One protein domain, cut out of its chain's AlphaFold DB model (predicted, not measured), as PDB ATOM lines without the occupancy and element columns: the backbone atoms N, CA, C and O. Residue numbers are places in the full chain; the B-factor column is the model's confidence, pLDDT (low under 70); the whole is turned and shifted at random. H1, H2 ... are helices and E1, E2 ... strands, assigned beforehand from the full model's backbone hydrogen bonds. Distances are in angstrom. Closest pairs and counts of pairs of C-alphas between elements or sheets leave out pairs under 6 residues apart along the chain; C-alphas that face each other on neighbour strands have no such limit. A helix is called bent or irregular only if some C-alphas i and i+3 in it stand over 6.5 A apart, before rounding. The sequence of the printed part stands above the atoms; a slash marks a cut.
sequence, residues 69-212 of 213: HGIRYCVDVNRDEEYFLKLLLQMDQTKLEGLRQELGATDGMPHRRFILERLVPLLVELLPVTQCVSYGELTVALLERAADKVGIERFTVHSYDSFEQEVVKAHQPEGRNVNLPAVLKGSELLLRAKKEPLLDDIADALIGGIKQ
ATOM      1  N   HIS A  69      46.345 -22.677 -57.655       91.38
ATOM      2  CA  HIS A  69      45.195 -23.117 -56.880       91.38
ATOM      3  C   HIS A  69      45.546 -23.205 -55.393       91.38
ATOM      4  O   HIS A  69      46.716 -23.151 -55.010       91.38
ATOM      5  N   GLY A  70      44.515 -23.347 -54.564       89.88
ATOM      6  CA  GLY A  70      44.654 -23.470 -53.117       89.88
ATOM      7  C   GLY A  70      44.158 -22.249 -52.346       89.88
ATOM      8  O   GLY A  70      44.233 -21.094 -52.790       89.88
ATOM      9  N   ILE A  71      43.611 -22.508 -51.164       88.00
ATOM     10  CA  ILE A  71      43.140 -21.491 -50.230       88.00
ATOM     11  C   ILE A  71      44.313 -21.016 -49.374       88.00
ATOM     12  O   ILE A  71      44.535 -19.808 -49.280       88.00
ATOM     13  N   ARG A  72      45.090 -21.948 -48.813       89.69
ATOM     14  CA  ARG A  72      46.198 -21.678 -47.875       89.69
ATOM     15  C   ARG A  72      47.578 -21.923 -48.481       89.69
ATOM     16  O   ARG A  72      48.538 -21.266 -48.096       89.69
ATOM     17  N   TYR A  73      47.658 -22.832 -49.440       93.88
ATOM     18  CA  TYR A  73      48.853 -23.192 -50.182       93.88
ATOM     19  C   TYR A  73      48.788 -22.580 -51.579       93.88
ATOM     20  O   TYR A  73      47.757 -22.071 -52.032       93.88
ATOM     21  N   CYS A  74      49.930 -22.599 -52.253       94.62
ATOM     22  CA  CYS A  74      50.075 -22.163 -53.628       94.62
ATOM     23  C   CYS A  74      50.446 -23.380 -54.479       94.62
ATOM     24  O   CYS A  74      51.608 -23.786 -54.509       94.62
ATOM     25  N   VAL A  75      49.449 -23.989 -55.126       96.12
ATOM     26  CA  VAL A  75      49.606 -25.256 -55.849       96.12
ATOM     27  C   VAL A  75      49.451 -25.035 -57.351       96.12
ATOM     28  O   VAL A  75      48.416 -24.568 -57.832       96.12
ATOM     29  N   ASP A  76      50.485 -25.387 -58.102       96.00
ATOM     30  CA  ASP A  76      50.470 -25.438 -59.556       96.00
ATOM     31  C   ASP A  76      49.831 -26.748 -60.022       96.00
ATOM     32  O   ASP A  76      50.432 -27.827 -59.962       96.00
ATOM     33  N   VAL A  77      48.565 -26.650 -60.422       95.38
ATOM     34  CA  VAL A  77      47.748 -27.787 -60.837       95.38
ATOM     35  C   VAL A  77      47.891 -28.001 -62.338       95.38
ATOM     36  O   VAL A  77      47.429 -27.201 -63.145       95.38
ATOM     37  N   ASN A  78      48.498 -29.130 -62.696       92.50
ATOM     38  CA  ASN A  78      48.710 -29.587 -64.071       92.50
ATOM     39  C   ASN A  78      47.747 -30.723 -64.486       92.50
ATOM     40  O   ASN A  78      47.935 -31.332 -65.541       92.50
ATOM     41  N   ARG A  79      46.742 -31.037 -63.656       94.50
ATOM     42  CA  ARG A  79      45.758 -32.115 -63.857       94.50
ATOM     43  C   ARG A  79      44.404 -31.560 -64.296       94.50
ATOM     44  O   ARG A  79      44.079 -30.412 -64.004       94.50
ATOM     45  N   ASP A  80      43.627 -32.375 -65.004       95.25
ATOM     46  CA  ASP A  80      42.293 -32.007 -65.481       95.25
ATOM     47  C   ASP A  80      41.178 -32.380 -64.488       95.25
ATOM     48  O   ASP A  80      41.384 -33.087 -63.501       95.25
ATOM     49  N   GLU A  81      39.961 -31.904 -64.755       95.12
ATOM     50  CA  GLU A  81      38.794 -32.185 -63.910       95.12
ATOM     51  C   GLU A  81      38.432 -33.676 -63.853       95.12
ATOM     52  O   GLU A  81      37.896 -34.141 -62.847       95.12
ATOM     53  N   GLU A  82      38.731 -34.445 -64.904       96.62
ATOM     54  CA  GLU A  82      38.450 -35.881 -64.925       96.62
ATOM     55  C   GLU A  82      39.348 -36.636 -63.936       96.62
ATOM     56  O   GLU A  82      38.877 -37.547 -63.248       96.62
ATOM     57  N   TYR A  83      40.618 -36.241 -63.821       95.88
ATOM     58  CA  TYR A  83      41.535 -36.745 -62.802       95.88
ATOM     59  C   TYR A  83      40.983 -36.511 -61.392       95.88
ATOM     60  O   TYR A  83      40.854 -37.454 -60.609       95.88
ATOM     61  N   PHE A  84      40.577 -35.281 -61.078       96.50
ATOM     62  CA  PHE A  84      40.061 -34.947 -59.749       96.50
ATOM     63  C   PHE A  84      38.732 -35.623 -59.429       96.50
ATOM     64  O   PHE A  84      38.524 -36.076 -58.303       96.50
ATOM     65  N   LEU A  85      37.853 -35.753 -60.421       96.75
ATOM     66  CA  LEU A  85      36.630 -36.527 -60.280       96.75
ATOM     67  C   LEU A  85      36.941 -37.993 -59.949       96.75
ATOM     68  O   LEU A  85      36.322 -38.554 -59.046       96.75
ATOM     69  N   LYS A  86      37.908 -38.619 -60.635       95.88
ATOM     70  CA  LYS A  86      38.328 -39.999 -60.335       95.88
ATOM     71  C   LYS A  86      38.829 -40.132 -58.899       95.88
ATOM     72  O   LYS A  86      38.367 -41.040 -58.213       95.88
ATOM     73  N   LEU A  87      39.659 -39.197 -58.428       95.31
ATOM     74  CA  LEU A  87      40.141 -39.189 -57.042       95.31
ATOM     75  C   LEU A  87      38.995 -39.141 -56.025       95.31
ATOM     76  O   LEU A  87      38.956 -39.954 -55.104       95.31
ATOM     77  N   LEU A  88      38.020 -38.246 -56.217       96.00
ATOM     78  CA  LEU A  88      36.845 -38.168 -55.340       96.00
ATOM     79  C   LEU A  88      36.031 -39.471 -55.355       96.00
ATOM     80  O   LEU A  88      35.546 -39.929 -54.324       96.00
ATOM     81  N   LEU A  89      35.884 -40.107 -56.517       95.38
ATOM     82  CA  LEU A  89      35.150 -41.370 -56.653       95.38
ATOM     83  C   LEU A  89      35.891 -42.589 -56.079       95.38
ATOM     84  O   LEU A  89      35.262 -43.639 -55.915       95.38
ATOM     85  N   GLN A  90      37.196 -42.462 -55.829       94.06
ATOM     86  CA  GLN A  90      38.074 -43.487 -55.260       94.06
ATOM     87  C   GLN A  90      38.360 -43.265 -53.770       94.06
ATOM     88  O   GLN A  90      39.172 -43.991 -53.202       94.06
ATOM     89  N   MET A  91      37.706 -42.291 -53.129       94.19
ATOM     90  CA  MET A  91      37.838 -42.069 -51.690       94.19
ATOM     91  C   MET A  91      37.564 -43.352 -50.902       94.19
ATOM     92  O   MET A  91      36.681 -44.140 -51.236       94.19
ATOM     93  N   ASP A  92      38.321 -43.556 -49.826       92.25
ATOM     94  CA  ASP A  92      38.253 -44.779 -49.036       92.25
ATOM     95  C   ASP A  92      36.858 -44.965 -48.423       92.25
ATOM     96  O   ASP A  92      36.432 -44.231 -47.526       92.25
ATOM     97  N   GLN A  93      36.141 -45.982 -48.905       89.88
ATOM     98  CA  GLN A  93      34.795 -46.291 -48.442       89.88
ATOM     99  C   GLN A  93      34.760 -46.645 -46.954       89.88
ATOM    100  O   GLN A  93      33.802 -46.272 -46.280       89.88
ATOM    101  N   THR A  94      35.782 -47.332 -46.436       87.50
ATOM    102  CA  THR A  94      35.804 -47.775 -45.035       87.50
ATOM    103  C   THR A  94      35.862 -46.589 -44.081       87.50
ATOM    104  O   THR A  94      35.176 -46.580 -43.061       87.50
ATOM    105  N   LYS A  95      36.600 -45.542 -44.461       86.44
ATOM    106  CA  LYS A  95      36.700 -44.295 -43.694       86.44
ATOM    107  C   LYS A  95      35.441 -43.435 -43.775       86.44
ATOM    108  O   LYS A  95      35.188 -42.641 -42.879       86.44
ATOM    109  N   LEU A  96      34.640 -43.600 -44.826       88.06
ATOM    110  CA  LEU A  96      33.396 -42.852 -45.018       88.06
ATOM    111  C   LEU A  96      32.162 -43.555 -44.437       88.06
ATOM    112  O   LEU A  96      31.076 -42.986 -44.501       88.06
ATOM    113  N   GLU A  97      32.285 -44.762 -43.881       84.69
ATOM    114  CA  GLU A  97      31.122 -45.555 -43.460       84.69
ATOM    115  C   GLU A  97      30.294 -44.866 -42.361       84.69
ATOM    116  O   GLU A  97      29.067 -44.839 -42.451       84.69
ATOM    117  N   GLY A  98      30.945 -44.213 -41.387       79.56
ATOM    118  CA  GLY A  98      30.247 -43.399 -40.380       79.56
ATOM    119  C   GLY A  98      29.433 -42.265 -41.017       79.56
ATOM    120  O   GLY A  98      28.234 -42.125 -40.771       79.56
ATOM    121  N   LEU A  99      30.039 -41.545 -41.966       82.69
ATOM    122  CA  LEU A  99      29.383 -40.455 -42.696       82.69
ATOM    123  C   LEU A  99      28.249 -40.927 -43.602       82.69
ATOM    124  O   LEU A  99      27.286 -40.192 -43.821       82.69
ATOM    125  N   ARG A 100      28.334 -42.146 -44.142       84.56
ATOM    126  CA  ARG A 100      27.267 -42.724 -44.969       84.56
ATOM    127  C   ARG A 100      25.973 -42.859 -44.185       84.56
ATOM    128  O   ARG A 100      24.928 -42.428 -44.674       84.56
ATOM    129  N   GLN A 101      26.054 -43.401 -42.974       78.88
ATOM    130  CA  GLN A 101      24.893 -43.554 -42.098       78.88
ATOM    131  C   GLN A 101      24.306 -42.187 -41.722       78.88
ATOM    132  O   GLN A 101      23.096 -41.974 -41.787       78.88
ATOM    133  N   GLU A 102      25.170 -41.226 -41.413       76.25
ATOM    134  CA  GLU A 102      24.771 -39.911 -40.906       76.25
ATOM    135  C   GLU A 102      24.175 -38.996 -41.980       76.25
ATOM    136  O   GLU A 102      23.227 -38.253 -41.714       76.25
ATOM    137  N   LEU A 103      24.668 -39.077 -43.217       79.50
ATOM    138  CA  LEU A 103      24.121 -38.339 -44.361       79.50
ATOM    139  C   LEU A 103      22.898 -39.027 -44.990       79.50
ATOM    140  O   LEU A 103      22.423 -38.608 -46.051       79.50
ATOM    141  N   GLY A 104      22.365 -40.065 -44.338       76.56
ATOM    142  CA  GLY A 104      21.157 -40.763 -44.761       76.56
ATOM    143  C   GLY A 104      21.332 -41.500 -46.086       76.56
ATOM    144  O   GLY A 104      20.431 -41.469 -46.933       76.56
ATOM    145  N   ALA A 105      22.496 -42.121 -46.306       81.56
ATOM    146  CA  ALA A 105      22.661 -43.059 -47.407       81.56
ATOM    147  C   ALA A 105      21.674 -44.222 -47.221       81.56
ATOM    148  O   ALA A 105      21.584 -44.809 -46.147       81.56
ATOM    149  N   THR A 106      20.910 -44.538 -48.263       81.00
ATOM    150  CA  THR A 106      19.991 -45.681 -48.239       81.00
ATOM    151  C   THR A 106      20.772 -46.989 -48.296       81.00
ATOM    152  O   THR A 106      21.820 -47.046 -48.947       81.00
ATOM    153  N   ASP A 107      20.228 -48.052 -47.706       76.81
ATOM    154  CA  ASP A 107      20.806 -49.394 -47.806       76.81
ATOM    155  C   ASP A 107      21.073 -49.773 -49.271       76.81
ATOM    156  O   ASP A 107      20.241 -49.563 -50.157       76.81
ATOM    157  N   GLY A 108      22.280 -50.274 -49.543       82.00
ATOM    158  CA  GLY A 108      22.718 -50.635 -50.895       82.00
ATOM    159  C   GLY A 108      23.054 -49.457 -51.821       82.00
ATOM    160  O   GLY A 108      23.339 -49.682 -52.997       82.00
ATOM    161  N   MET A 109      23.060 -48.206 -51.339       89.00
ATOM    162  CA  MET A 109      23.490 -47.058 -52.146       89.00
ATOM    163  C   MET A 109      24.933 -47.264 -52.653       89.00
ATOM    164  O   MET A 109      25.843 -47.441 -51.834       89.00
ATOM    165  N   PRO A 110      25.189 -47.176 -53.976       93.19
ATOM    166  CA  PRO A 110      26.539 -47.299 -54.522       93.19
ATOM    167  C   PRO A 110      27.496 -46.237 -53.968       93.19
ATOM    168  O   PRO A 110      27.105 -45.083 -53.778       93.19
ATOM    169  N   HIS A 111      28.764 -46.600 -53.755       92.19
ATOM    170  CA  HIS A 111      29.783 -45.695 -53.207       92.19
ATOM    171  C   HIS A 111      29.902 -44.393 -54.008       92.19
ATOM    172  O   HIS A 111      29.696 -43.309 -53.472       92.19
ATOM    173  N   ARG A 112      30.092 -44.509 -55.324       93.88
ATOM    174  CA  ARG A 112      30.193 -43.362 -56.241       93.88
ATOM    175  C   ARG A 112      28.967 -42.447 -56.191       93.88
ATOM    176  O   ARG A 112      29.101 -41.230 -56.243       93.88
ATOM    177  N   ARG A 113      27.772 -43.031 -56.047       94.06
ATOM    178  CA  ARG A 113      26.518 -42.278 -55.933       94.06
ATOM    179  C   ARG A 113      26.482 -41.454 -54.649       94.06
ATOM    180  O   ARG A 113      26.130 -40.284 -54.687       94.06
ATOM    181  N   PHE A 114      26.890 -42.055 -53.533       93.94
ATOM    182  CA  PHE A 114      27.016 -41.355 -52.257       93.94
ATOM    183  C   PHE A 114      27.991 -40.171 -52.344       93.94
ATOM    184  O   PHE A 114      27.646 -39.074 -51.908       93.94
ATOM    185  N   ILE A 115      29.168 -40.368 -52.952       94.88
ATOM    186  CA  ILE A 115      30.158 -39.297 -53.125       94.88
ATOM    187  C   ILE A 115      29.538 -38.100 -53.857       94.88
ATOM    188  O   ILE A 115      29.578 -36.981 -53.354       94.88
ATOM    189  N   LEU A 116      28.917 -38.333 -55.014       94.69
ATOM    190  CA  LEU A 116      28.416 -37.250 -55.863       94.69
ATOM    191  C   LEU A 116      27.138 -36.594 -55.331       94.69
ATOM    192  O   LEU A 116      27.000 -35.379 -55.410       94.69
ATOM    193  N   GLU A 117      26.194 -37.376 -54.801       92.38
ATOM    194  CA  GLU A 117      24.874 -36.863 -54.406       92.38
ATOM    195  C   GLU A 117      24.819 -36.372 -52.953       92.38
ATOM    196  O   GLU A 117      23.890 -35.645 -52.595       92.38
ATOM    197  N   ARG A 118      25.765 -36.780 -52.096       89.94
ATOM    198  CA  ARG A 118      25.765 -36.443 -50.661       89.94
ATOM    199  C   ARG A 118      27.040 -35.736 -50.230       89.94
ATOM    200  O   ARG A 118      26.960 -34.635 -49.693       89.94
ATOM    201  N   LEU A 119      28.199 -36.347 -50.475       91.62
ATOM    202  CA  LEU A 119      29.465 -35.845 -49.941       91.62
ATOM    203  C   LEU A 119      29.926 -34.559 -50.634       91.62
ATOM    204  O   LEU A 119      30.273 -33.601 -49.955       91.62
ATOM    205  N   VAL A 120      29.907 -34.510 -51.968       92.94
ATOM    206  CA  VAL A 120      30.318 -33.318 -52.727       92.94
ATOM    207  C   VAL A 120      29.466 -32.094 -52.360       92.94
ATOM    208  O   VAL A 120      30.058 -31.076 -52.005       92.94
ATOM    209  N   PRO A 121      28.116 -32.155 -52.350       89.88
ATOM    210  CA  PRO A 121      27.297 -31.031 -51.895       89.88
ATOM    211  C   PRO A 121      27.650 -30.561 -50.479       89.88
ATOM    212  O   PRO A 121      27.799 -29.363 -50.253       89.88
ATOM    213  N   LEU A 122      27.866 -31.497 -49.550       88.50
ATOM    214  CA  LEU A 122      28.286 -31.178 -48.188       88.50
ATOM    215  C   LEU A 122      29.651 -30.472 -48.160       88.50
ATOM    216  O   LEU A 122      29.825 -29.493 -47.441       88.50
ATOM    217  N   LEU A 123      30.623 -30.929 -48.949       90.25
ATOM    218  CA  LEU A 123      31.944 -30.303 -49.026       90.25
ATOM    219  C   LEU A 123      31.876 -28.857 -49.526       90.25
ATOM    220  O   LEU A 123      32.573 -28.003 -48.980       90.25
ATOM    221  N   VAL A 124      31.015 -28.569 -50.506       89.94
ATOM    222  CA  VAL A 124      30.778 -27.200 -50.995       89.94
ATOM    223  C   VAL A 124      30.204 -26.302 -49.891       89.94
ATOM    224  O   VAL A 124      30.547 -25.124 -49.825       89.94
ATOM    225  N   GLU A 125      29.362 -26.842 -49.005       85.75
ATOM    226  CA  GLU A 125      28.816 -26.103 -47.858       85.75
ATOM    227  C   GLU A 125      29.845 -25.891 -46.735       85.75
ATOM    228  O   GLU A 125      29.840 -24.856 -46.062       85.75
ATOM    229  N   LEU A 126      30.723 -26.871 -46.503       85.31
ATOM    230  CA  LEU A 126      31.679 -26.842 -45.397       85.31
ATOM    231  C   LEU A 126      32.958 -26.074 -45.735       85.31
ATOM    232  O   LEU A 126      33.490 -25.363 -44.877       85.31
ATOM    233  N   LEU A 127      33.494 -26.214 -46.942       84.19
ATOM    234  CA  LEU A 127      34.754 -25.580 -47.314       84.19
ATOM    235  C   LEU A 127      34.546 -24.092 -47.641       84.19
ATOM    236  O   LEU A 127      33.489 -23.704 -48.137       84.19
ATOM    237  N   PRO A 128      35.541 -23.219 -47.392       78.31
ATOM    238  CA  PRO A 128      35.462 -21.799 -47.739       78.31
ATOM    239  C   PRO A 128      35.669 -21.555 -49.251       78.31
ATOM    240  O   PRO A 128      36.434 -20.680 -49.657       78.31
ATOM    241  N   VAL A 129      34.985 -22.336 -50.086       77.81
ATOM    242  CA  VAL A 129      35.033 -22.296 -51.553       77.81
ATOM    243  C   VAL A 129      33.847 -21.510 -52.122       77.81
ATOM    244  O   VAL A 129      32.900 -21.162 -51.416       77.81
ATOM    245  N   THR A 130      33.904 -21.155 -53.407       72.31
ATOM    246  CA  THR A 130      32.772 -20.485 -54.068       72.31
ATOM    247  C   THR A 130      31.699 -21.493 -54.496       72.31
ATOM    248  O   THR A 130      31.982 -22.671 -54.656       72.31
ATOM    249  N   GLN A 131      30.460 -21.046 -54.730       62.50
ATOM    250  CA  GLN A 131      29.366 -21.937 -55.164       62.50
ATOM    251  C   GLN A 131      29.576 -22.570 -56.556       62.50
ATOM    252  O   GLN A 131      28.852 -23.491 -56.915       62.50
ATOM    253  N   CYS A 132      30.545 -22.090 -57.343       72.94
ATOM    254  CA  CYS A 132      30.908 -22.643 -58.653       72.94
ATOM    255  C   CYS A 132      32.289 -23.313 -58.606       72.94
ATOM    256  O   CYS A 132      33.075 -23.156 -59.537       72.94
ATOM    257  N   VAL A 133      32.597 -23.975 -57.490       87.31
ATOM    258  CA  VAL A 133      33.861 -24.683 -57.274       87.31
ATOM    259  C   VAL A 133      33.964 -25.920 -58.169       87.31
ATOM    260  O   VAL A 133      32.989 -26.648 -58.364       87.31
ATOM    261  N   SER A 134      35.154 -26.135 -58.714       92.69
ATOM    262  CA  SER A 134      35.535 -27.315 -59.492       92.69
ATOM    263  C   SER A 134      35.872 -28.524 -58.606       92.69
ATOM    264  O   SER A 134      36.079 -28.389 -57.395       92.69
ATOM    265  N   TYR A 135      35.962 -29.724 -59.190       94.75
ATOM    266  CA  TYR A 135      36.433 -30.893 -58.444       94.75
ATOM    267  C   TYR A 135      37.906 -30.742 -58.064       94.75
ATOM    268  O   TYR A 135      38.280 -31.140 -56.962       94.75
ATOM    269  N   GLY A 136      38.720 -30.115 -58.921       94.81
ATOM    270  CA  GLY A 136      40.110 -29.797 -58.602       94.81
ATOM    271  C   GLY A 136      40.246 -28.901 -57.380       94.81
ATOM    272  O   GLY A 136      40.984 -29.229 -56.454       94.81
ATOM    273  N   GLU A 137      39.480 -27.814 -57.312       93.06
ATOM    274  CA  GLU A 137      39.502 -26.917 -56.152       93.06
ATOM    275  C   GLU A 137      39.023 -27.601 -54.861       93.06
ATOM    276  O   GLU A 137      39.602 -27.358 -53.801       93.06
ATOM    277  N   LEU A 138      38.006 -28.473 -54.926       94.38
ATOM    278  CA  LEU A 138      37.551 -29.250 -53.764       94.38
ATOM    279  C   LEU A 138      38.627 -30.222 -53.271       94.38
ATOM    280  O   LEU A 138      38.918 -30.268 -52.073       94.38
ATOM    281  N   THR A 139      39.229 -30.981 -54.186       95.50
ATOM    282  CA  THR A 139      40.275 -31.953 -53.858       95.50
ATOM    283  C   THR A 139      41.517 -31.259 -53.309       95.50
ATOM    284  O   THR A 139      42.039 -31.680 -52.279       95.50
ATOM    285  N   VAL A 140      41.953 -30.155 -53.928       95.50
ATOM    286  CA  VAL A 140      43.077 -29.354 -53.422       95.50
ATOM    287  C   VAL A 140      42.764 -28.824 -52.025       95.50
ATOM    288  O   VAL A 140      43.595 -28.985 -51.143       95.50
ATOM    289  N   ALA A 141      41.569 -28.287 -51.766       93.94
ATOM    290  CA  ALA A 141      41.214 -27.788 -50.434       93.94
ATOM    291  C   ALA A 141      41.240 -28.884 -49.345       93.94
ATOM    292  O   ALA A 141      41.636 -28.623 -48.206       93.94
ATOM    293  N   LEU A 142      40.846 -30.119 -49.676       94.56
ATOM    294  CA  LEU A 142      40.982 -31.267 -48.770       94.56
ATOM    295  C   LEU A 142      42.447 -31.678 -48.571       94.56
ATOM    296  O   LEU A 142      42.849 -32.004 -47.454       94.56
ATOM    297  N   LEU A 143      43.250 -31.638 -49.633       95.12
ATOM    298  CA  LEU A 143      44.670 -31.966 -49.580       95.12
ATOM    299  C   LEU A 143      45.458 -30.935 -48.758       95.12
ATOM    300  O   LEU A 143      46.272 -31.318 -47.924       95.12
ATOM    301  N   GLU A 144      45.155 -29.642 -48.908       94.56
ATOM    302  CA  GLU A 144      45.684 -28.550 -48.077       94.56
ATOM    303  C   GLU A 144      45.387 -28.771 -46.596       94.56
ATOM    304  O   GLU A 144      46.246 -28.559 -45.743       94.56
ATOM    305  N   ARG A 145      44.172 -29.232 -46.282       92.31
ATOM    306  CA  ARG A 145      43.786 -29.536 -44.906       92.31
ATOM    307  C   ARG A 145      44.652 -30.643 -44.309       92.31
ATOM    308  O   ARG A 145      45.058 -30.545 -43.154       92.31
ATOM    309  N   ALA A 146      44.924 -31.693 -45.076       92.94
ATOM    310  CA  ALA A 146      45.830 -32.738 -44.627       92.94
ATOM    311  C   ALA A 146      47.279 -32.238 -44.527       92.94
ATOM    312  O   ALA A 146      47.946 -32.536 -43.540       92.94
ATOM    313  N   ALA A 147      47.732 -31.420 -45.481       93.88
ATOM    314  CA  ALA A 147      49.051 -30.788 -45.468       93.88
ATOM    315  C   ALA A 147      49.282 -29.949 -44.200       93.88
ATOM    316  O   ALA A 147      50.321 -30.072 -43.551       93.88
ATOM    317  N   ASP A 148      48.275 -29.171 -43.790       91.38
ATOM    318  CA  ASP A 148      48.309 -28.378 -42.561       91.38
ATOM    319  C   ASP A 148      48.472 -29.244 -41.307       91.38
ATOM    320  O   ASP A 148      49.179 -28.849 -40.379       91.38
ATOM    321  N   LYS A 149      47.835 -30.422 -41.261       88.50
ATOM    322  CA  LYS A 149      47.958 -31.339 -40.116       88.50
ATOM    323  C   LYS A 149      49.364 -31.906 -39.972       88.50
ATOM    324  O   LYS A 149      49.831 -32.082 -38.850       88.50
ATOM    325  N   VAL A 150      50.012 -32.220 -41.092       88.94
ATOM    326  CA  VAL A 150      51.363 -32.801 -41.109       88.94
ATOM    327  C   VAL A 150      52.467 -31.740 -41.108       88.94
ATOM    328  O   VAL A 150      53.640 -32.087 -41.011       88.94
ATOM    329  N   GLY A 151      52.103 -30.455 -41.179       89.62
ATOM    330  CA  GLY A 151      53.033 -29.332 -41.088       89.62
ATOM    331  C   GLY A 151      53.876 -29.115 -42.344       89.62
ATOM    332  O   GLY A 151      55.037 -28.728 -42.222       89.62
ATOM    333  N   ILE A 152      53.323 -29.370 -43.535       92.00
ATOM    334  CA  ILE A 152      54.009 -29.047 -44.796       92.00
ATOM    335  C   ILE A 152      54.142 -27.529 -44.941       92.00
ATOM    336  O   ILE A 152      53.243 -26.768 -44.581       92.00
ATOM    337  N   GLU A 153      55.280 -27.080 -45.473       92.38
ATOM    338  CA  GLU A 153      55.552 -25.657 -45.667       92.38
ATOM    339  C   GLU A 153      54.557 -25.042 -46.661       92.38
ATOM    340  O   GLU A 153      54.411 -25.504 -47.797       92.38
ATOM    341  N   ARG A 154      53.871 -23.976 -46.236       90.50
ATOM    342  CA  ARG A 154      52.810 -23.326 -47.018       90.50
ATOM    343  C   ARG A 154      53.316 -22.186 -47.889       90.50
ATOM    344  O   ARG A 154      52.713 -21.889 -48.920       90.50
ATOM    345  N   PHE A 155      54.396 -21.521 -47.481       91.88
ATOM    346  CA  PHE A 155      54.915 -20.334 -48.153       91.88
ATOM    347  C   PHE A 155      55.942 -20.707 -49.215       91.88
ATOM    348  O   PHE A 155      57.064 -20.197 -49.235       91.88
ATOM    349  N   THR A 156      55.517 -21.566 -50.138       93.62
ATOM    350  CA  THR A 156      56.251 -21.996 -51.331       93.62
ATOM    351  C   THR A 156      55.266 -22.324 -52.458       93.62
ATOM    352  O   THR A 156      54.076 -22.545 -52.229       93.62
ATOM    353  N   VAL A 157      55.744 -22.310 -53.706       95.19
ATOM    354  CA  VAL A 157      54.964 -22.810 -54.848       95.19
ATOM    355  C   VAL A 157      55.240 -24.297 -54.994       95.19
ATOM    356  O   VAL A 157      56.385 -24.688 -55.217       95.19
ATOM    357  N   HIS A 158      54.190 -25.104 -54.912       95.19
ATOM    358  CA  HIS A 158      54.278 -26.550 -55.065       95.19
ATOM    359  C   HIS A 158      53.713 -26.989 -56.406       95.19
ATOM    360  O   HIS A 158      52.654 -26.514 -56.805       95.19
ATOM    361  N   SER A 159      54.357 -27.940 -57.082       96.69
ATOM    362  CA  SER A 159      53.662 -28.679 -58.142       96.69
ATOM    363  C   SER A 159      52.625 -29.603 -57.510       96.69
ATOM    364  O   SER A 159      52.877 -30.154 -56.435       96.69
ATOM    365  N   TYR A 160      51.484 -29.801 -58.163       96.19
ATOM    366  CA  TYR A 160      50.447 -30.688 -57.642       96.19
ATOM    367  C   TYR A 160      50.983 -32.096 -57.340       96.19
ATOM    368  O   TYR A 160      50.766 -32.612 -56.247       96.19
ATOM    369  N   ASP A 161      51.758 -32.679 -58.259       94.62
ATOM    370  CA  ASP A 161      52.287 -34.038 -58.112       94.62
ATOM    371  C   ASP A 161      53.248 -34.169 -56.914       94.62
ATOM    372  O   ASP A 161      53.186 -35.146 -56.167       94.62
ATOM    373  N   SER A 162      54.132 -33.185 -56.697       94.50
ATOM    374  CA  SER A 162      55.044 -33.196 -55.543       94.50
ATOM    375  C   SER A 162      54.296 -32.992 -54.229       94.50
ATOM    376  O   SER A 162      54.587 -33.678 -53.252       94.50
ATOM    377  N   PHE A 163      53.319 -32.083 -54.225       95.75
ATOM    378  CA  PHE A 163      52.499 -31.775 -53.060       95.75
ATOM    379  C   PHE A 163      51.674 -32.986 -52.621       95.75
ATOM    380  O   PHE A 163      51.724 -33.380 -51.459       95.75
ATOM    381  N   GLU A 164      50.974 -33.631 -53.559       95.12
ATOM    382  CA  GLU A 164      50.192 -34.844 -53.304       95.12
ATOM    383  C   GLU A 164      51.068 -35.940 -52.688       95.12
ATOM    384  O   GLU A 164      50.729 -36.495 -51.642       95.12
ATOM    385  N   GLN A 165      52.239 -36.204 -53.273       93.56
ATOM    386  CA  GLN A 165      53.160 -37.217 -52.760       93.56
ATOM    387  C   GLN A 165      53.687 -36.896 -51.361       93.56
ATOM    388  O   GLN A 165      53.811 -37.803 -50.537       93.56
ATOM    389  N   GLU A 166      54.043 -35.640 -51.097       93.50
ATOM    390  CA  GLU A 166      54.552 -35.210 -49.796       93.50
ATOM    391  C   GLU A 166      53.484 -35.372 -48.713       93.50
ATOM    392  O   GLU A 166      53.739 -36.017 -47.693       93.50
ATOM    393  N   VAL A 167      52.261 -34.905 -48.986       93.62
ATOM    394  CA  VAL A 167      51.111 -35.060 -48.089       93.62
ATOM    395  C   VAL A 167      50.835 -36.536 -47.829       93.62
ATOM    396  O   VAL A 167      50.776 -36.959 -46.680       93.62
ATOM    397  N   VAL A 168      50.729 -37.359 -48.871       91.81
ATOM    398  CA  VAL A 168      50.415 -38.790 -48.739       91.81
ATOM    399  C   VAL A 168      51.478 -39.543 -47.930       91.81
ATOM    400  O   VAL A 168      51.127 -40.423 -47.132       91.81
ATOM    401  N   LYS A 169      52.765 -39.208 -48.110       89.88
ATOM    402  CA  LYS A 169      53.887 -39.811 -47.371       89.88
ATOM    403  C   LYS A 169      53.903 -39.396 -45.903       89.88
ATOM    404  O   LYS A 169      54.112 -40.252 -45.046       89.88
ATOM    405  N   ALA A 170      53.699 -38.112 -45.622       87.88
ATOM    406  CA  ALA A 170      53.725 -37.580 -44.264       87.88
ATOM    407  C   ALA A 170      52.454 -37.935 -43.471       87.88
ATOM    408  O   ALA A 170      52.501 -38.070 -42.248       87.88
ATOM    409  N   HIS A 171      51.323 -38.129 -44.155       82.31
ATOM    410  CA  HIS A 171      50.032 -38.365 -43.516       82.31
ATOM    411  C   HIS A 171      49.894 -39.793 -42.994       82.31
ATOM    412  O   HIS A 171      49.754 -40.759 -43.760       82.31
ATOM    413  N   GLN A 172      49.867 -39.920 -41.670       71.06
ATOM    414  CA  GLN A 172      49.433 -41.133 -40.988       71.06
ATOM    415  C   GLN A 172      47.928 -41.031 -40.717       71.06
ATOM    416  O   GLN A 172      47.488 -40.036 -40.146       71.06
ATOM    417  N   PRO A 173      47.117 -42.018 -41.133       60.62
ATOM    418  CA  PRO A 173      45.689 -41.986 -40.855       60.62
ATOM    419  C   PRO A 173      45.457 -42.114 -39.347       60.62
ATOM    420  O   PRO A 173      45.793 -43.139 -38.754       60.62
ATOM    421  N   GLU A 174      44.874 -41.092 -38.727       55.00
ATOM    422  CA  GLU A 174      44.422 -41.198 -37.344       55.00
ATOM    423  C   GLU A 174      43.035 -41.841 -37.346       55.00
ATOM    424  O   GLU A 174      42.061 -41.253 -37.805       55.00
ATOM    425  N   GLY A 175      42.920 -43.071 -36.843       47.91
ATOM    426  CA  GLY A 175      41.620 -43.720 -36.684       47.91
ATOM    427  C   GLY A 175      40.775 -42.996 -35.636       47.91
ATOM    428  O   GLY A 175      40.899 -43.279 -34.446       47.91
ATOM    429  N   ARG A 176      39.905 -42.073 -36.059       47.12
ATOM    430  CA  ARG A 176      38.889 -41.449 -35.200       47.12
ATOM    431  C   ARG A 176      37.498 -41.877 -35.672       47.12
ATOM    432  O   ARG A 176      37.132 -41.678 -36.819       47.12
ATOM    433  N   ASN A 177      36.714 -42.475 -34.772       40.94
ATOM    434  CA  ASN A 177      35.279 -42.688 -34.972       40.94
ATOM    435  C   ASN A 177      34.547 -41.421 -34.519       40.94
ATOM    436  O   ASN A 177      34.267 -41.252 -33.327       40.94
ATOM    437  N   VAL A 178      34.263 -40.502 -35.440       45.88
ATOM    438  CA  VAL A 178      33.394 -39.360 -35.147       45.88
ATOM    439  C   VAL A 178      31.942 -39.823 -35.265       45.88
ATOM    440  O   VAL A 178      31.438 -40.021 -36.356       45.88
ATOM    441  N   ASN A 179      31.256 -39.991 -34.130       43.38
ATOM    442  CA  ASN A 179      29.794 -40.127 -34.102       43.38
ATOM    443  C   ASN A 179      29.162 -38.735 -34.301       43.38
ATOM    444  O   ASN A 179      29.220 -37.894 -33.389       43.38
ATOM    445  N   LEU A 180      28.550 -38.452 -35.450       47.56
ATOM    446  CA  LEU A 180      27.652 -37.311 -35.651       47.56
ATOM    447  C   LEU A 180      26.215 -37.707 -35.255       47.56
ATOM    448  O   LEU A 180      25.711 -38.759 -35.634       47.56
ATOM    449  N   PRO A 181      25.506 -36.877 -34.470       37.22
ATOM    450  CA  PRO A 181      24.108 -37.142 -34.152       37.22
ATOM    451  C   PRO A 181      23.238 -37.035 -35.414       37.22
ATOM    452  O   PRO A 181      23.396 -36.099 -36.197       37.22
ATOM    453  N   ALA A 182      22.261 -37.937 -35.553       45.38
ATOM    454  CA  ALA A 182      21.359 -38.119 -36.706       45.38
ATOM    455  C   ALA A 182      20.510 -36.890 -37.127       45.38
ATOM    456  O   ALA A 182      19.694 -36.967 -38.043       45.38
ATOM    457  N   VAL A 183      20.685 -35.737 -36.475       41.34
ATOM    458  CA  VAL A 183      19.920 -34.502 -36.689       41.34
ATOM    459  C   VAL A 183      20.821 -33.427 -37.308       41.34
ATOM    460  O   VAL A 183      20.983 -32.329 -36.777       41.34
ATOM    461  N   LEU A 184      21.428 -33.734 -38.458       49.16
ATOM    462  CA  LEU A 184      22.080 -32.718 -39.301       49.16
ATOM    463  C   LEU A 184      21.098 -32.025 -40.257       49.16
ATOM    464  O   LEU A 184      21.446 -31.041 -40.906       49.16
ATOM    465  N   LYS A 185      19.828 -32.443 -40.273       45.00
ATOM    466  CA  LYS A 185      18.751 -31.641 -40.858       45.00
ATOM    467  C   LYS A 185      18.346 -30.535 -39.882       45.00
ATOM    468  O   LYS A 185      17.459 -30.721 -39.057       45.00
ATOM    469  N   GLY A 186      18.995 -29.377 -40.001       47.34
ATOM    470  CA  GLY A 186      18.409 -28.107 -39.558       47.34
ATOM    471  C   GLY A 186      19.040 -27.402 -38.356       47.34
ATOM    472  O   GLY A 186      18.496 -26.383 -37.941       47.34
ATOM    473  N   SER A 187      20.174 -27.858 -37.806       50.22
ATOM    474  CA  SER A 187      20.891 -27.089 -36.773       50.22
ATOM    475  C   SER A 187      22.279 -26.644 -37.254       50.22
ATOM    476  O   SER A 187      23.275 -27.354 -37.134       50.22
ATOM    477  N   GLU A 188      22.362 -25.417 -37.780       52.31
ATOM    478  CA  GLU A 188      23.631 -24.777 -38.182       52.31
ATOM    479  C   GLU A 188      24.696 -24.796 -37.067       52.31
ATOM    480  O   GLU A 188      25.896 -24.784 -37.336       52.31
ATOM    481  N   LEU A 189      24.268 -24.832 -35.800       49.41
ATOM    482  CA  LEU A 189      25.138 -24.805 -34.625       49.41
ATOM    483  C   LEU A 189      25.930 -26.108 -34.425       49.41
ATOM    484  O   LEU A 189      27.106 -26.046 -34.072       49.41
ATOM    485  N   LEU A 190      25.330 -27.279 -34.680       53.16
ATOM    486  CA  LEU A 190      26.016 -28.571 -34.521       53.16
ATOM    487  C   LEU A 190      26.986 -28.845 -35.673       53.16
ATOM    488  O   LEU A 190      28.094 -29.328 -35.436       53.16
ATOM    489  N   LEU A 191      26.607 -28.454 -36.895       58.22
ATOM    490  CA  LEU A 191      27.502 -28.478 -38.054       58.22
ATOM    491  C   LEU A 191      28.745 -27.626 -37.794       58.22
ATOM    492  O   LEU A 191      29.854 -28.092 -38.016       58.22
ATOM    493  N   ARG A 192      28.596 -26.418 -37.238       58.47
ATOM    494  CA  ARG A 192      29.743 -25.556 -36.901       58.47
ATOM    495  C   ARG A 192      30.652 -26.144 -35.821       58.47
ATOM    496  O   ARG A 192      31.862 -25.985 -35.922       58.47
ATOM    497  N   ALA A 193      30.097 -26.830 -34.820       61.75
ATOM    498  CA  ALA A 193      30.878 -27.415 -33.727       61.75
ATOM    499  C   ALA A 193      31.670 -28.670 -34.141       61.75
ATOM    500  O   ALA A 193      32.729 -28.932 -33.575       61.75
ATOM    501  N   LYS A 194      31.174 -29.440 -35.120       71.12
ATOM    502  CA  LYS A 194      31.815 -30.681 -35.605       71.12
ATOM    503  C   LYS A 194      32.406 -30.586 -37.015       71.12
ATOM    504  O   LYS A 194      32.927 -31.574 -37.519       71.12
ATOM    505  N   LYS A 195      32.368 -29.402 -37.630       80.31
ATOM    506  CA  LYS A 195      32.891 -29.133 -38.974       80.31
ATOM    507  C   LYS A 195      34.344 -29.572 -39.143       80.31
ATOM    508  O   LYS A 195      34.668 -30.211 -40.136       80.31
ATOM    509  N   GLU A 196      35.210 -29.202 -38.203       83.38
ATOM    510  CA  GLU A 196      36.646 -29.461 -38.331       83.38
ATOM    511  C   GLU A 196      36.963 -30.972 -38.257       83.38
ATOM    512  O   GLU A 196      37.551 -31.480 -39.211       83.38
ATOM    513  N   PRO A 197      36.495 -31.738 -37.246       82.44
ATOM    514  CA  PRO A 197      36.645 -33.200 -37.242       82.44
ATOM    515  C   PRO A 197      36.038 -33.898 -38.468       82.44
ATOM    516  O   PRO A 197      36.590 -34.860 -38.976       82.44
ATOM    517  N   LEU A 198      34.916 -33.395 -38.980       85.94
ATOM    518  CA  LEU A 198      34.283 -33.950 -40.173       85.94
ATOM    519  C   LEU A 198      35.159 -33.778 -41.423       85.94
ATOM    520  O   LEU A 198      35.382 -34.724 -42.172       85.94
ATOM    521  N   LEU A 199      35.669 -32.568 -41.657       89.00
ATOM    522  CA  LEU A 199      36.570 -32.307 -42.782       89.00
ATOM    523  C   LEU A 199      37.884 -33.089 -42.652       89.00
ATOM    524  O   LEU A 199      38.465 -33.477 -43.663       89.00
ATOM    525  N   ASP A 200      38.333 -33.327 -41.420       88.31
ATOM    526  CA  ASP A 200      39.480 -34.177 -41.107       88.31
ATOM    527  C   ASP A 200      39.269 -35.619 -41.580       88.31
ATOM    528  O   ASP A 200      40.129 -36.145 -42.285       88.31
ATOM    529  N   ASP A 201      38.129 -36.227 -41.253       87.25
ATOM    530  CA  ASP A 201      37.808 -37.603 -41.651       87.25
ATOM    531  C   ASP A 201      37.649 -37.731 -43.175       87.25
ATOM    532  O   ASP A 201      38.091 -38.706 -43.789       87.25
ATOM    533  N   ILE A 202      37.059 -36.716 -43.817       92.44
ATOM    534  CA  ILE A 202      36.897 -36.692 -45.274       92.44
ATOM    535  C   ILE A 202      38.257 -36.553 -45.980       92.44
ATOM    536  O   ILE A 202      38.503 -37.239 -46.975       92.44
ATOM    537  N   ALA A 203      39.164 -35.715 -45.467       93.06
ATOM    538  CA  ALA A 203      40.528 -35.608 -45.989       93.06
ATOM    539  C   ALA A 203      41.300 -36.930 -45.816       93.06
ATOM    540  O   ALA A 203      41.992 -37.382 -46.731       93.06
ATOM    541  N   ASP A 204      41.113 -37.609 -44.685       91.62
ATOM    542  CA  ASP A 204      41.689 -38.928 -44.434       91.62
ATOM    543  C   ASP A 204      41.158 -39.990 -45.410       91.62
ATOM    544  O   ASP A 204      41.920 -40.873 -45.826       91.62
ATOM    545  N   ALA A 205      39.876 -39.923 -45.785       93.06
ATOM    546  CA  ALA A 205      39.276 -40.777 -46.810       93.06
ATOM    547  C   ALA A 205      39.856 -40.512 -48.204       93.06
ATOM    548  O   ALA A 205      40.140 -41.464 -48.933       93.06
ATOM    549  N   LEU A 206      40.091 -39.246 -48.554       94.50
ATOM    550  CA  LEU A 206      40.739 -38.869 -49.812       94.50
ATOM    551  C   LEU A 206      42.155 -39.447 -49.895       94.50
ATOM    552  O   LEU A 206      42.485 -40.130 -50.861       94.50
ATOM    553  N   ILE A 207      42.964 -39.258 -48.851       92.69
ATOM    554  CA  ILE A 207      44.329 -39.801 -48.795       92.69
ATOM    555  C   ILE A 207      44.326 -41.329 -48.801       92.69
ATOM    556  O   ILE A 207      45.187 -41.945 -49.426       92.69
ATOM    557  N   GLY A 208      43.362 -41.952 -48.115       89.12
ATOM    558  CA  GLY A 208      43.175 -43.402 -48.154       89.12
ATOM    559  C   GLY A 208      42.928 -43.910 -49.575       89.12
ATOM    560  O   GLY A 208      43.560 -44.881 -49.979       89.12
ATOM    561  N   GLY A 209      42.091 -43.204 -50.339       88.62
ATOM    562  CA  GLY A 209      41.821 -43.502 -51.744       88.62
ATOM    563  C   GLY A 209      43.055 -43.369 -52.636       88.62
ATOM    564  O   GLY A 209      43.362 -44.285 -53.393       88.62
ATOM    565  N   ILE A 210      43.819 -42.280 -52.482       89.94
ATOM    566  CA  ILE A 210      45.060 -42.046 -53.245       89.94
ATOM    567  C   ILE A 210      46.098 -43.152 -52.984       89.94
ATOM    568  O   ILE A 210      46.797 -43.566 -53.897       89.94
ATOM    569  N   LYS A 211      46.190 -43.676 -51.753       85.94
ATOM    570  CA  LYS A 211      47.123 -44.771 -51.412       85.94
ATOM    571  C   LYS A 211      46.746 -46.129 -52.021       85.94
ATOM    572  O   LYS A 211      47.588 -47.024 -52.026       85.94
ATOM    573  N   GLN A 212      45.493 -46.311 -52.439       74.50
ATOM    574  CA  GLN A 212      44.960 -47.588 -52.933       74.50
ATOM    575  C   GLN A 212      44.883 -47.668 -54.466       74.50
ATOM    576  O   GLN A 212      44.722 -48.772 -54.990       74.50
TER     577      GLN A 212
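Overview. This is residues 69 to 212 of the 213 residues of the protein "Putative acyl transferase/phospholipase (Part 2)" of Syntrophaceticus schinkii (UniProt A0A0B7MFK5). H4 and the later part of H6 cross in the middle of a cluster of helices; H1 packs on both, H2 runs beside H6, and H5 packs on H4. A tiny strand pair, E1 and E2, sits at one end of the long axis, with H2 and H3 toward the other. The printed part has 144 residues, with named elements in the order E1 H1 H2 H3 H4 E2 H5 H6, mostly helix. It is compact: radius of gyration of the C-alphas 14.7 A, spans 41 by 31 by 29 A.

Along the chain. E1, residues 74 to 76, begins at C-alpha 74 (50.075, -22.163, -53.628). H1 is residues 81 to 89, H2 93 to 102, H3 111 to 126 and H4 135 to 150, 23.0 A long. E2 is residues 157 to 159, H5 160 to 170, and H6 188 to 212, 34.5 A long, ending at C-alpha 212 (44.960, -47.588, -52.933). H2 is irregular, C-alphas 95 and 98 being 7.3 A apart; so is H6, 193 and 196 being 7.7 A apart, with a kink of 57 degrees near 195; H3 only just, 117 and 120 being 6.7 A apart.

Arrangement. The hub H6 touches H4 about perpendicular, at 87 degrees, closest C-alphas Ala 203 and Leu 142, 5.2 A. With residues 201 to 208 alone it touches H2 at a shallow tilt of 23 degrees, opposite ways, closest C-alphas Ala 205 and Lys 95, 5.4 A. H1 touches, among others, H4 (residues 135 to 139 alone; closest C-alphas Phe 84 and Gly 136, 5.3 A) and H3 (residues 111 to 116 alone; Leu 89 and Arg 112, 5.4 A). H5 touches residues 143 to 150 of H4 alone, closest C-alphas Val 167 and Ala 147, 5.4 A. E1 and E2 are parallel, N 76 and O 158 being 2.8 A apart, within hydrogen-bond range; with H1 to H4 between, they form a strand-helix-strand unit, two parallel neighbour strands joined through helices. Every O i to N i+4 pair is within hydrogen-bond range in H1, H4 and H5, against 4 of 6 in H2, 10 of 12 in H3 and 19 of 21 in H6.

Size, cuts and confidence. The C-alphas farthest apart, of Asp 107 and Thr 156, are 44.9 A apart. The printed part has no cut; the link from H5 to H6, residues 171 to 187, is long. Model confidence is under 70 at residue 131 and residues 173 to 193.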